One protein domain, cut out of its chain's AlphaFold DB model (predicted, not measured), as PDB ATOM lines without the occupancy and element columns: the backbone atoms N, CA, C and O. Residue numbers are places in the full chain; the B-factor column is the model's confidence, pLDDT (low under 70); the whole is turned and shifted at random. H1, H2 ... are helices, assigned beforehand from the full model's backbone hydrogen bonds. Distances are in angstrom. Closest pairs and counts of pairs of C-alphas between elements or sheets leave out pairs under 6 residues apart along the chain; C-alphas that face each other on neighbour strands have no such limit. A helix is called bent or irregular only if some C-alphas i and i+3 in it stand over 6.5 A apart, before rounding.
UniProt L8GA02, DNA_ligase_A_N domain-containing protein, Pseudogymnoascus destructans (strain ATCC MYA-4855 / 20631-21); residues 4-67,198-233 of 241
ATOM      1  N   ARG A   4       7.109  37.873 -31.935       95.38
ATOM      2  CA  ARG A   4       8.258  37.396 -32.724       95.38
ATOM      3  C   ARG A   4       9.306  36.700 -31.864       95.38
ATOM      4  O   ARG A   4       9.750  37.254 -30.858       95.38
ATOM      5  N   PHE A   5       9.801  35.560 -32.342       97.12
ATOM      6  CA  PHE A   5      10.872  34.817 -31.681       97.12
ATOM      7  C   PHE A   5      12.176  35.623 -31.604       97.12
ATOM      8  O   PHE A   5      12.857  35.601 -30.580       97.12
ATOM      9  N   ALA A   6      12.451  36.453 -32.615       96.44
ATOM     10  CA  ALA A   6      13.578  37.382 -32.624       96.44
ATOM     11  C   ALA A   6      13.669  38.258 -31.357       96.44
ATOM     12  O   ALA A   6      14.769  38.569 -30.905       96.44
ATOM     13  N   HIS A   7      12.532  38.639 -30.757       96.38
ATOM     14  CA  HIS A   7      12.519  39.422 -29.518       96.38
ATOM     15  C   HIS A   7      12.992  38.608 -28.311       96.38
ATOM     16  O   HIS A   7      13.660  39.162 -27.444       96.38
ATOM     17  N   ILE A   8      12.702  37.306 -28.260       97.69
ATOM     18  CA  ILE A   8      13.251  36.408 -27.236       97.69
ATOM     19  C   ILE A   8      14.750  36.228 -27.451       97.69
ATOM     20  O   ILE A   8      15.528  36.375 -26.510       97.69
ATOM     21  N   CYS A   9      15.175  35.999 -28.695       97.88
ATOM     22  CA  CYS A   9      16.592  35.889 -29.029       97.88
ATOM     23  C   CYS A   9      17.380  37.152 -28.655       97.88
ATOM     24  O   CYS A   9      18.507  37.030 -28.197       97.88
ATOM     25  N   ASP A  10      16.804  38.353 -28.790       96.88
ATOM     26  CA  ASP A  10      17.449  39.599 -28.348       96.88
ATOM     27  C   ASP A  10      17.744  39.609 -26.834       96.88
ATOM     28  O   ASP A  10      18.780  40.136 -26.423       96.88
ATOM     29  N   LEU A  11      16.853  39.048 -26.004       98.31
ATOM     30  CA  LEU A  11      17.086  38.889 -24.564       98.31
ATOM     31  C   LEU A  11      18.159  37.830 -24.301       98.31
ATOM     32  O   LEU A  11      19.117  38.103 -23.581       98.31
ATOM     33  N   LEU A  12      18.009  36.647 -24.898       98.38
ATOM     34  CA  LEU A  12      18.931  35.530 -24.692       98.38
ATOM     35  C   LEU A  12      20.356  35.889 -25.123       98.38
ATOM     36  O   LEU A  12      21.294  35.602 -24.391       98.38
ATOM     37  N   GLU A  13      20.523  36.609 -26.234       96.94
ATOM     38  CA  GLU A  13      21.830  37.083 -26.701       96.94
ATOM     39  C   GLU A  13      22.470  38.080 -25.724       96.94
ATOM     40  O   GLU A  13      23.670  38.020 -25.463       96.94
ATOM     41  N   ARG A  14      21.679  38.992 -25.142       97.12
ATOM     42  CA  ARG A  14      22.177  39.936 -24.125       97.12
ATOM     43  C   ARG A  14      22.613  39.217 -22.858       97.12
ATOM     44  O   ARG A  14      23.626  39.593 -22.279       97.12
ATOM     45  N   LEU A  15      21.862  38.206 -22.430       97.94
ATOM     46  CA  LEU A  15      22.237  37.388 -21.281       97.94
ATOM     47  C   LEU A  15      23.472  36.535 -21.592       97.94
ATOM     48  O   LEU A  15      24.364  36.440 -20.756       97.94
ATOM     49  N   ASP A  16      23.586  35.988 -22.801       96.38
ATOM     50  CA  ASP A  16      24.761  35.220 -23.231       96.38
ATOM     51  C   ASP A  16      26.028  36.077 -23.156       96.38
ATOM     52  O   ASP A  16      27.033  35.659 -22.594       96.38
ATOM     53  N   GLN A  17      25.957  37.344 -23.573       95.25
ATOM     54  CA  GLN A  17      27.061  38.299 -23.417       95.25
ATOM     55  C   GLN A  17      27.453  38.567 -21.954       95.25
ATOM     56  O   GLN A  17      28.589  38.965 -21.696       95.25
ATOM     57  N   VAL A  18      26.546  38.377 -20.991       96.50
ATOM     58  CA  VAL A  18      26.872  38.487 -19.561       96.50
ATOM     59  C   VAL A  18      27.673  37.269 -19.101       96.50
ATOM     60  O   VAL A  18      28.687  37.440 -18.426       96.50
ATOM     61  N   TYR A  19      27.244  36.063 -19.478       94.25
ATOM     62  CA  TYR A  19      27.814  34.809 -18.969       94.25
ATOM     63  C   TYR A  19      29.011  34.287 -19.773       94.25
ATOM     64  O   TYR A  19      29.874  33.619 -19.211       94.25
ATOM     65  N   SER A  20      29.104  34.635 -21.054       91.62
ATOM     66  CA  SER A  20      30.166  34.197 -21.968       91.62
ATOM     67  C   SER A  20      31.336  35.189 -22.064       91.62
ATOM     68  O   SER A  20      32.299  34.958 -22.794       91.62
ATOM     69  N   ARG A  21      31.286  36.311 -21.331       91.75
ATOM     70  CA  ARG A  21      32.354  37.323 -21.309       91.75
ATOM     71  C   ARG A  21      33.636  36.785 -20.662       91.75
ATOM     72  O   ARG A  21      33.593  36.134 -19.622       91.75
ATOM     73  N   TYR A  22      34.784  37.197 -21.207       89.44
ATOM     74  CA  TYR A  22      36.092  37.052 -20.568       89.44
ATOM     75  C   TYR A  22      36.771  38.424 -20.345       89.44
ATOM     76  O   TYR A  22      36.800  39.235 -21.277       89.44
ATOM     77  N   PRO A  23      37.316  38.718 -19.147       93.12
ATOM     78  CA  PRO A  23      37.183  37.937 -17.912       93.12
ATOM     79  C   PRO A  23      35.718  37.884 -17.429       93.12
ATOM     80  O   PRO A  23      34.955  38.812 -17.726       93.12
ATOM     81  N   PRO A  24      35.312  36.817 -16.711       94.50
ATOM     82  CA  PRO A  24      33.948  36.685 -16.213       94.50
ATOM     83  C   PRO A  24      33.640  37.774 -15.184       94.50
ATOM     84  O   PRO A  24      34.515  38.218 -14.437       94.50
ATOM     85  N   TYR A  25      32.379  38.196 -15.127       94.56
ATOM     86  CA  TYR A  25      31.919  39.080 -14.061       94.56
ATOM     87  C   TYR A  25      31.942  38.370 -12.707       94.56
ATOM     88  O   TYR A  25      31.755  37.154 -12.618       94.56
ATOM     89  N   LEU A  26      32.081  39.151 -11.634       96.38
ATOM     90  CA  LEU A  26      31.765  38.652 -10.303       96.38
ATOM     91  C   LEU A  26      30.279  38.245 -10.250       96.38
ATOM     92  O   LEU A  26      29.453  38.894 -10.900       96.38
ATOM     93  N   PRO A  27      29.899  37.231  -9.449       93.88
ATOM     94  CA  PRO A  27      28.523  36.733  -9.415       93.88
ATOM     95  C   PRO A  27      27.466  37.825  -9.200       93.88
ATOM     96  O   PRO A  27      26.454  37.844  -9.894       93.88
ATOM     97  N   LYS A  28      27.728  38.785  -8.301       95.19
ATOM     98  CA  LYS A  28      26.815  39.910  -8.030       95.19
ATOM     99  C   LYS A  28      26.608  40.807  -9.256       95.19
ATOM    100  O   LYS A  28      25.475  41.185  -9.546       95.19
ATOM    101  N   ASP A  29      27.679  41.099  -9.991       96.44
ATOM    102  CA  ASP A  29      27.626  41.941 -11.187       96.44
ATOM    103  C   ASP A  29      26.913  41.224 -12.338       96.44
ATOM    104  O   ASP A  29      26.120  41.841 -13.048       96.44
ATOM    105  N   ALA A  30      27.149  39.915 -12.499       96.00
ATOM    106  CA  ALA A  30      26.430  39.094 -13.470       96.00
ATOM    107  C   ALA A  30      24.924  39.085 -13.167       96.00
ATOM    108  O   ALA A  30      24.117  39.359 -14.053       96.00
ATOM    109  N   THR A  31      24.537  38.857 -11.906       96.06
ATOM    110  CA  THR A  31      23.134  38.915 -11.480       96.06
ATOM    111  C   THR A  31      22.515  40.282 -11.762       96.06
ATOM    112  O   THR A  31      21.415  40.337 -12.311       96.06
ATOM    113  N   GLN A  32      23.201  41.379 -11.430       97.38
ATOM    114  CA  GLN A  32      22.681  42.723 -11.685       97.38
ATOM    115  C   GLN A  32      22.509  42.987 -13.185       97.38
ATOM    116  O   GLN A  32      21.440  43.412 -13.608       97.38
ATOM    117  N   LYS A  33      23.504  42.646 -14.012       97.62
ATOM    118  CA  LYS A  33      23.423  42.825 -15.469       97.62
ATOM    119  C   LYS A  33      22.314  41.997 -16.108       97.62
ATOM    120  O   LYS A  33      21.628  42.491 -16.999       97.62
ATOM    121  N   SER A  34      22.103  40.768 -15.641       97.69
ATOM    122  CA  SER A  34      20.989  39.937 -16.099       97.69
ATOM    123  C   SER A  34      19.637  40.541 -15.714       97.69
ATOM    124  O   SER A  34      18.712  40.536 -16.524       97.69
ATOM    125  N   ARG A  35      19.517  41.118 -14.507       98.19
ATOM    126  CA  ARG A  35      18.311  41.854 -14.087       98.19
ATOM    127  C   ARG A  35      18.063  43.074 -14.969       98.19
ATOM    128  O   ARG A  35      16.946  43.235 -15.453       98.19
ATOM    129  N   ASP A  36      19.091  43.878 -15.228       98.25
ATOM    130  CA  ASP A  36      18.995  45.065 -16.086       98.25
ATOM    131  C   ASP A  36      18.577  44.686 -17.515       98.25
ATOM    132  O   ASP A  36      17.726  45.344 -18.113       98.25
ATOM    133  N   ALA A  37      19.117  43.585 -18.051       98.31
ATOM    134  CA  ALA A  37      18.750  43.073 -19.368       98.31
ATOM    135  C   ALA A  37      17.270  42.663 -19.444       98.31
ATOM    136  O   ALA A  37      16.600  42.992 -20.425       98.31
ATOM    137  N   VAL A  38      16.750  41.987 -18.412       98.31
ATOM    138  CA  VAL A  38      15.329  41.613 -18.324       98.31
ATOM    139  C   VAL A  38      14.437  42.846 -18.187       98.31
ATOM    140  O   VAL A  38      13.447  42.945 -18.907       98.31
ATOM    141  N   LEU A  39      14.786  43.795 -17.312       98.12
ATOM    142  CA  LEU A  39      14.017  45.031 -17.118       98.12
ATOM    143  C   LEU A  39      13.912  45.825 -18.420       98.12
ATOM    144  O   LEU A  39      12.808  46.132 -18.862       98.12
ATOM    145  N   TYR A  40      15.045  46.063 -19.080       97.88
ATOM    146  CA  TYR A  40      15.086  46.737 -20.375       97.88
ATOM    147  C   TYR A  40      14.270  45.992 -21.442       97.88
ATOM    148  O   TYR A  40      13.588  46.598 -22.270       97.88
ATOM    149  N   TRP A  41      14.324  44.659 -21.450       98.00
ATOM    150  CA  TRP A  41      13.560  43.864 -22.402       98.00
ATOM    151  C   TRP A  41      12.048  43.983 -22.176       98.00
ATOM    152  O   TRP A  41      11.307  44.168 -23.144       98.00
ATOM    153  N   PHE A  42      11.590  43.950 -20.921       97.06
ATOM    154  CA  PHE A  42      10.186  44.182 -20.575       97.06
ATOM    155  C   PHE A  42       9.749  45.625 -20.832       97.06
ATOM    156  O   PHE A  42       8.638  45.829 -21.304       97.06
ATOM    157  N   GLU A  43      10.603  46.621 -20.613       96.50
ATOM    158  CA  GLU A  43      10.319  48.009 -20.992       96.50
ATOM    159  C   GLU A  43      10.093  48.120 -22.510       96.50
ATOM    160  O   GLU A  43       9.098  48.675 -22.977       96.50
ATOM    161  N   LYS A  44      10.973  47.499 -23.301       96.00
ATOM    162  CA  LYS A  44      10.925  47.549 -24.766       96.00
ATOM    163  C   LYS A  44       9.779  46.736 -25.378       96.00
ATOM    164  O   LYS A  44       9.238  47.117 -26.419       96.00
ATOM    165  N   HIS A  45       9.440  45.584 -24.798       95.44
ATOM    166  CA  HIS A  45       8.514  44.611 -25.390       95.44
ATOM    167  C   HIS A  45       7.235  44.376 -24.575       95.44
ATOM    168  O   HIS A  45       6.332  43.707 -25.074       95.44
ATOM    169  N   GLY A  46       7.106  44.958 -23.382       91.31
ATOM    170  CA  GLY A  46       6.038  44.693 -22.411       91.31
ATOM    171  C   GLY A  46       4.631  44.893 -22.952       91.31
ATOM    172  O   GLY A  46       3.770  44.044 -22.745       91.31
ATOM    173  N   GLN A  47       4.401  45.949 -23.735       90.50
ATOM    174  CA  GLN A  47       3.097  46.179 -24.374       90.50
ATOM    175  C   GLN A  47       2.720  45.041 -25.337       90.50
ATOM    176  O   GLN A  47       1.592  44.555 -25.322       90.50
ATOM    177  N   LYS A  48       3.682  44.539 -26.123       91.69
ATOM    178  CA  LYS A  48       3.457  43.385 -27.008       91.69
ATOM    179  C   LYS A  48       3.308  42.088 -26.212       91.69
ATOM    180  O   LYS A  48       2.502  41.238 -26.554       91.69
ATOM    181  N   ILE A  49       4.055  41.924 -25.127       92.00
ATOM    182  CA  ILE A  49       3.900  40.759 -24.247       92.00
ATOM    183  C   ILE A  49       2.475  40.699 -23.681       92.00
ATOM    184  O   ILE A  49       1.869  39.634 -23.676       92.00
ATOM    185  N   ARG A  50       1.919  41.840 -23.259       85.88
ATOM    186  CA  ARG A  50       0.583  41.916 -22.651       85.88
ATOM    187  C   ARG A  50      -0.558  41.693 -23.644       85.88
ATOM    188  O   ARG A  50      -1.524  41.019 -23.304       85.88
ATOM    189  N   HIS A  51      -0.477  42.285 -24.835       84.00
ATOM    190  CA  HIS A  51      -1.604  42.302 -25.778       84.00
ATOM    191  C   HIS A  51      -1.540  41.221 -26.855       84.00
ATOM    192  O   HIS A  51      -2.570  40.832 -27.399       84.00
ATOM    193  N   ASP A  52      -0.335  40.761 -27.175       84.00
ATOM    194  CA  ASP A  52      -0.047  40.106 -28.445       84.00
ATOM    195  C   ASP A  52       0.528  38.690 -28.267       84.00
ATOM    196  O   ASP A  52       0.310  37.832 -29.123       84.00
ATOM    197  N   ALA A  53       1.244  38.430 -27.168       88.12
ATOM    198  CA  ALA A  53       1.905  37.151 -26.928       88.12
ATOM    199  C   ALA A  53       0.970  36.102 -26.315       88.12
ATOM    200  O   ALA A  53       0.237  36.361 -25.356       88.12
ATOM    201  N   ASN A  54       1.078  34.857 -26.781       93.25
ATOM    202  CA  ASN A  54       0.548  33.727 -26.030       93.25
ATOM    203  C   ASN A  54       1.415  33.483 -24.780       93.25
ATOM    204  O   ASN A  54       2.561  33.051 -24.887       93.25
ATOM    205  N   GLY A  55       0.857  33.721 -23.590       93.62
ATOM    206  CA  GLY A  55       1.570  33.573 -22.315       93.62
ATOM    207  C   GLY A  55       2.198  32.197 -22.083       93.62
ATOM    208  O   GLY A  55       3.316  32.114 -21.580       93.62
ATOM    209  N   LEU A  56       1.522  31.117 -22.493       94.38
ATOM    210  CA  LEU A  56       2.063  29.764 -22.355       94.38
ATOM    211  C   LEU A  56       3.259  29.571 -23.285       94.38
ATOM    212  O   LEU A  56       4.297  29.097 -22.829       94.38
ATOM    213  N   ALA A  57       3.136  29.968 -24.555       95.25
ATOM    214  CA  ALA A  57       4.243  29.902 -25.506       95.25
ATOM    215  C   ALA A  57       5.424  30.763 -25.035       95.25
ATOM    216  O   ALA A  57       6.572  30.336 -25.126       95.25
ATOM    217  N   LEU A  58       5.153  31.940 -24.465       96.69
ATOM    218  CA  LEU A  58       6.170  32.858 -23.964       96.69
ATOM    219  C   LEU A  58       6.969  32.258 -22.805       96.69
ATOM    220  O   LEU A  58       8.193  32.185 -22.885       96.69
ATOM    221  N   LEU A  59       6.283  31.814 -21.749       96.31
ATOM    222  CA  LEU A  59       6.928  31.226 -20.572       96.31
ATOM    223  C   LEU A  59       7.621  29.906 -20.922       96.31
ATOM    224  O   LEU A  59       8.752  29.687 -20.503       96.31
ATOM    225  N   SER A  60       6.994  29.073 -21.758       95.50
ATOM    226  CA  SER A  60       7.591  27.814 -22.226       95.50
ATOM    227  C   SER A  60       8.828  28.046 -23.096       95.50
ATOM    228  O   SER A  60       9.730  27.215 -23.100       95.50
ATOM    229  N   THR A  61       8.887  29.171 -23.819       97.19
ATOM    230  CA  THR A  61      10.077  29.557 -24.585       97.19
ATOM    231  C   THR A  61      11.173  30.092 -23.666       97.19
ATOM    232  O   THR A  61      12.326  29.736 -23.842       97.19
ATOM    233  N   LEU A  62      10.853  30.938 -22.682       97.44
ATOM    234  CA  LEU A  62      11.856  31.513 -21.773       97.44
ATOM    235  C   LEU A  62      12.438  30.487 -20.785       97.44
ATOM    236  O   LEU A  62      13.603  30.614 -20.413       97.44
ATOM    237  N   PHE A  63      11.648  29.481 -20.399       96.69
ATOM    238  CA  PHE A  63      11.992  28.465 -19.395       96.69
ATOM    239  C   PHE A  63      11.716  27.051 -19.931       96.69
ATOM    240  O   PHE A  63      10.778  26.377 -19.491       96.69
ATOM    241  N   PRO A  64      12.472  26.593 -20.944       94.44
ATOM    242  CA  PRO A  64      12.156  25.348 -21.638       94.44
ATOM    243  C   PRO A  64      12.360  24.097 -20.787       94.44
ATOM    244  O   PRO A  64      11.649  23.108 -20.963       94.44
ATOM    245  N   ASP A  65      13.292  24.136 -19.843       91.50
ATOM    246  CA  ASP A  65      13.554  23.101 -18.844       91.50
ATOM    247  C   ASP A  65      12.376  22.890 -17.882       91.50
ATOM    248  O   ASP A  65      12.126  21.764 -17.456       91.50
ATOM    249  N   ARG A  66      11.580  23.934 -17.626       90.19
ATOM    250  CA  ARG A  66      10.345  23.844 -16.831       90.19
ATOM    251  C   ARG A  66       9.172  23.204 -17.566       90.19
ATOM    252  O   ARG A  66       8.169  22.850 -16.944       90.19
ATOM    253  N   THR A  67       9.262  23.044 -18.884       84.75
ATOM    254  CA  THR A  67       8.191  22.407 -19.653       84.75
ATOM    255  C   THR A  67       8.221  20.890 -19.451       84.75
ATOM    256  O   THR A  67       9.214  20.229 -19.745       84.75
ATOM    257  N   PRO A 198      25.268  28.847 -21.451       91.00
ATOM    258  CA  PRO A 198      25.407  29.242 -20.042       91.00
ATOM    259  C   PRO A 198      24.381  30.289 -19.560       91.00
ATOM    260  O   PRO A 198      24.506  30.790 -18.445       91.00
ATOM    261  N   VAL A 199      23.390  30.660 -20.377       94.69
ATOM    262  CA  VAL A 199      22.422  31.712 -20.045       94.69
ATOM    263  C   VAL A 199      21.544  31.316 -18.866       94.69
ATOM    264  O   VAL A 199      20.895  30.273 -18.876       94.69
ATOM    265  N   ILE A 200      21.464  32.221 -17.892       93.88
ATOM    266  CA  ILE A 200      20.528  32.148 -16.773       93.88
ATOM    267  C   ILE A 200      19.541  33.306 -16.914       93.88
ATOM    268  O   ILE A 200      19.924  34.477 -16.855       93.88
ATOM    269  N   VAL A 201      18.262  32.976 -17.093       96.56
ATOM    270  CA  VAL A 201      17.170  33.953 -17.118       96.56
ATOM    271  C   VAL A 201      16.665  34.151 -15.680       96.56
ATOM    272  O   VAL A 201      16.284  33.170 -15.047       96.56
ATOM    273  N   PRO A 202      16.640  35.384 -15.132       96.88
ATOM    274  CA  PRO A 202      16.091  35.673 -13.801       96.88
ATOM    275  C   PRO A 202      14.589  35.338 -13.654       96.88
ATOM    276  O   PRO A 202      13.744  36.231 -13.735       96.88
ATOM    277  N   GLU A 203      14.252  34.069 -13.404       95.44
ATOM    278  CA  GLU A 203      12.878  33.534 -13.418       95.44
ATOM    279  C   GLU A 203      11.883  34.377 -12.621       95.44
ATOM    280  O   GLU A 203      10.914  34.895 -13.169       95.44
ATOM    281  N   HIS A 204      12.155  34.569 -11.328       95.88
ATOM    282  CA  HIS A 204      11.256  35.284 -10.428       95.88
ATOM    283  C   HIS A 204      10.976  36.718 -10.905       95.88
ATOM    284  O   HIS A 204       9.852  37.205 -10.800       95.88
ATOM    285  N   LEU A 205      11.984  37.402 -11.460       97.31
ATOM    286  CA  LEU A 205      11.809  38.747 -12.011       97.31
ATOM    287  C   LEU A 205      10.916  38.718 -13.256       97.31
ATOM    288  O   LEU A 205      10.013  39.538 -13.364       97.31
ATOM    289  N   VAL A 206      11.136  37.769 -14.169       97.31
ATOM    290  CA  VAL A 206      10.289  37.602 -15.358       97.31
ATOM    291  C   VAL A 206       8.846  37.306 -14.956       97.31
ATOM    292  O   VAL A 206       7.937  37.925 -15.504       97.31
ATOM    293  N   TYR A 207       8.623  36.416 -13.984       96.06
ATOM    294  CA  TYR A 207       7.280  36.100 -13.502       96.06
ATOM    295  C   TYR A 207       6.590  37.327 -12.917       96.06
ATOM    296  O   TYR A 207       5.476  37.634 -13.331       96.06
ATOM    297  N   MET A 208       7.272  38.072 -12.041       95.38
ATOM    298  CA  MET A 208       6.759  39.321 -11.467       95.38
ATOM    299  C   MET A 208       6.401  40.364 -12.532       95.38
ATOM    300  O   MET A 208       5.348  40.993 -12.443       95.38
ATOM    301  N   LEU A 209       7.266  40.554 -13.534       94.69
ATOM    302  CA  LEU A 209       7.055  41.530 -14.609       94.69
ATOM    303  C   LEU A 209       5.965  41.097 -15.596       94.69
ATOM    304  O   LEU A 209       5.288  41.949 -16.175       94.69
ATOM    305  N   TYR A 210       5.782  39.790 -15.789       94.06
ATOM    306  CA  TYR A 210       4.692  39.248 -16.592       94.06
ATOM    307  C   TYR A 210       3.346  39.412 -15.873       94.06
ATOM    308  O   TYR A 210       2.402  39.957 -16.446       94.06
ATOM    309  N   HIS A 211       3.256  38.959 -14.620       92.19
ATOM    310  CA  HIS A 211       2.074  39.125 -13.785       92.19
ATOM    311  C   HIS A 211       2.444  39.074 -12.286       92.19
ATOM    312  O   HIS A 211       3.026  38.083 -11.847       92.19
ATOM    313  N   PRO A 212       2.035  40.054 -11.455       91.50
ATOM    314  CA  PRO A 212       2.463  40.162 -10.052       91.50
ATOM    315  C   PRO A 212       2.207  38.919  -9.190       91.50
ATOM    316  O   PRO A 212       2.991  38.606  -8.302       91.50
ATOM    317  N   PHE A 213       1.115  38.198  -9.455       93.06
ATOM    318  CA  PHE A 213       0.757  36.981  -8.718       93.06
ATOM    319  C   PHE A 213       1.350  35.695  -9.304       93.06
ATOM    320  O   PHE A 213       1.228  34.642  -8.684       93.06
ATOM    321  N   LEU A 214       1.980  35.745 -10.483       94.81
ATOM    322  CA  LEU A 214       2.500  34.541 -11.132       94.81
ATOM    323  C   LEU A 214       3.534  33.790 -10.277       94.81
ATOM    324  O   LEU A 214       3.423  32.568 -10.236       94.81
ATOM    325  N   PRO A 215       4.478  34.439  -9.559       95.81
ATOM    326  CA  PRO A 215       5.386  33.711  -8.676       95.81
ATOM    327  C   PRO A 215       4.644  32.873  -7.631       95.81
ATOM    328  O   PRO A 215       4.869  31.672  -7.558       95.81
ATOM    329  N   GLY A 216       3.700  33.476  -6.901       95.19
ATOM    330  CA  GLY A 216       2.942  32.777  -5.859       95.19
ATOM    331  C   GLY A 216       2.028  31.682  -6.409       95.19
ATOM    332  O   GLY A 216       1.882  30.632  -5.794       95.19
ATOM    333  N   VAL A 217       1.445  31.873  -7.599       95.25
ATOM    334  CA  VAL A 217       0.670  30.804  -8.250       95.25
ATOM    335  C   VAL A 217       1.575  29.637  -8.647       95.25
ATOM    336  O   VAL A 217       1.190  28.493  -8.431       95.25
ATOM    337  N   LEU A 218       2.781  29.901  -9.163       95.25
ATOM    338  CA  LEU A 218       3.730  28.855  -9.566       95.25
ATOM    339  C   LEU A 218       4.349  28.086  -8.391       95.25
ATOM    340  O   LEU A 218       4.883  26.999  -8.611       95.25
ATOM    341  N   GLU A 219       4.291  28.619  -7.169       94.56
ATOM    342  CA  GLU A 219       4.660  27.880  -5.952       94.56
ATOM    343  C   GLU A 219       3.655  26.765  -5.627       94.56
ATOM    344  O   GLU A 219       4.035  25.744  -5.057       94.56
ATOM    345  N   VAL A 220       2.384  26.947  -6.001       94.19
ATOM    346  CA  VAL A 220       1.299  25.986  -5.743       94.19
ATOM    347  C   VAL A 220       1.043  25.092  -6.955       94.19
ATOM    348  O   VAL A 220       0.859  23.887  -6.808       94.19
ATOM    349  N   GLU A 221       1.038  25.679  -8.148       94.19
ATOM    350  CA  GLU A 221       0.779  25.007  -9.416       94.19
ATOM    351  C   GLU A 221       1.978  25.210 -10.356       94.19
ATOM    352  O   GLU A 221       2.071  26.244 -11.022       94.19
ATOM    353  N   PRO A 222       2.934  24.265 -10.406       92.38
ATOM    354  CA  PRO A 222       4.181  24.454 -11.141       92.38
ATOM    355  C   PRO A 222       4.012  24.413 -12.667       92.38
ATOM    356  O   PRO A 222       4.926  24.854 -13.377       92.38
ATOM    357  N   ASP A 223       2.889  23.890 -13.181       92.94
ATOM    358  CA  ASP A 223       2.595  23.856 -14.613       92.94
ATOM    359  C   ASP A 223       2.137  25.229 -15.127       92.94
ATOM    360  O   ASP A 223       1.152  25.805 -14.663       92.94
ATOM    361  N   PHE A 224       2.820  25.752 -16.151       94.19
ATOM    362  CA  PHE A 224       2.493  27.066 -16.709       94.19
ATOM    363  C   PHE A 224       1.073  27.147 -17.280       94.19
ATOM    364  O   PHE A 224       0.455  28.207 -17.207       94.19
ATOM    365  N   SER A 225       0.540  26.071 -17.867       93.06
ATOM    366  CA  SER A 225      -0.802  26.100 -18.456       93.06
ATOM    367  C   SER A 225      -1.864  26.205 -17.363       93.06
ATOM    368  O   SER A 225      -2.763  27.045 -17.462       93.06
ATOM    369  N   ALA A 226      -1.744  25.393 -16.313       93.44
ATOM    370  CA  ALA A 226      -2.636  25.421 -15.162       93.44
ATOM    371  C   ALA A 226      -2.505  26.735 -14.368       93.44
ATOM    372  O   ALA A 226      -3.516  27.383 -14.091       93.44
ATOM    373  N   ALA A 227      -1.284  27.213 -14.115       94.38
ATOM    374  CA  ALA A 227      -1.040  28.489 -13.442       94.38
ATOM    375  C   ALA A 227      -1.667  29.680 -14.191       94.38
ATOM    376  O   ALA A 227      -2.353  30.514 -13.597       94.38
ATOM    377  N   LEU A 228      -1.487  29.756 -15.514       92.88
ATOM    378  CA  LEU A 228      -2.086  30.816 -16.330       92.88
ATOM    379  C   LEU A 228      -3.616  30.718 -16.385       92.88
ATOM    380  O   LEU A 228      -4.287  31.748 -16.481       92.88
ATOM    381  N   PHE A 229      -4.178  29.508 -16.324       93.00
ATOM    382  CA  PHE A 229      -5.623  29.311 -16.221       93.00
ATOM    383  C   PHE A 229      -6.171  29.860 -14.896       93.00
ATOM    384  O   PHE A 229      -7.142  30.620 -14.912       93.00
ATOM    385  N   LEU A 230      -5.509  29.565 -13.772       92.50
ATOM    386  CA  LEU A 230      -5.874  30.101 -12.455       92.50
ATOM    387  C   LEU A 230      -5.793  31.632 -12.425       92.50
ATOM    388  O   LEU A 230      -6.741  32.286 -11.994       92.50
ATOM    389  N   LEU A 231      -4.715  32.215 -12.963       90.81
ATOM    390  CA  LEU A 231      -4.547  33.670 -13.030       90.81
ATOM    391  C   LEU A 231      -5.665  34.366 -13.813       90.81
ATOM    392  O   LEU A 231      -6.145  35.418 -13.392       90.81
ATOM    393  N   ARG A 232      -6.122  33.775 -14.923       87.19
ATOM    394  CA  ARG A 232      -7.265  34.306 -15.687       87.19
ATOM    395  C   ARG A 232      -8.555  34.290 -14.868       87.19
ATOM    396  O   ARG A 232      -9.338  35.228 -14.968       87.19
ATOM    397  N   GLY A 233      -8.759  33.259 -14.047       83.50
ATOM    398  CA  GLY A 233      -9.915  33.151 -13.155       83.50
ATOM    399  C   GLY A 233      -9.933  34.189 -12.026       83.50
ATOM    400  O   GLY A 233     -11.008  34.560 -11.566       83.50
TER     401      GLY A 233
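Overview. This is residues 4 to 67 and 198 to 233 of the 241 residues of the protein "DNA_ligase_A_N domain-containing protein" of Pseudogymnoascus destructans (strain ATCC MYA-4855 / 20631-21) (UniProt L8GA02). A long helical hairpin, H1 and H2, makes one end of an elongated body, and short helices gather toward the other. H4 packs on H2, H5 on H4, H6 on H5, and H3 on H6. The printed part has 100 residues with six named helices, H1 to H6 in order, all helix and compact: radius of gyration of the C-alphas 14.0 A, spans 47 by 27 by 21 A.

Along the chain. Find C-alpha 5 at (10.872, 34.817, -31.681); H1, residues 5 to 19, runs 21.2 A. H2, residues 27 to 51, 34.7 A, is irregular: C-alphas 44 and 47 are 8.0 A apart. Then come H3, 55 to 62, H4, 203 to 210, H5, 214 to 220, and H6, 224 to 233, ending at C-alpha 233 (-9.915, 33.151, -13.155).

Arrangement. H1 and H2 touch, closest C-alphas Leu 15 and Ser 34, 5.9 A, at a shallow tilt of 9 degrees, opposite ways. Every O i to N i+4 pair is within hydrogen-bond range in H3, H4 and H6; H1 has 10 of 11, H2 19 of 21, H5 2 of 3.

Size, cuts and confidence. Residues 68 to 197 are cut out; C-alphas 67 and 198 are 18.5 A apart. No printed residue is under pLDDT 70.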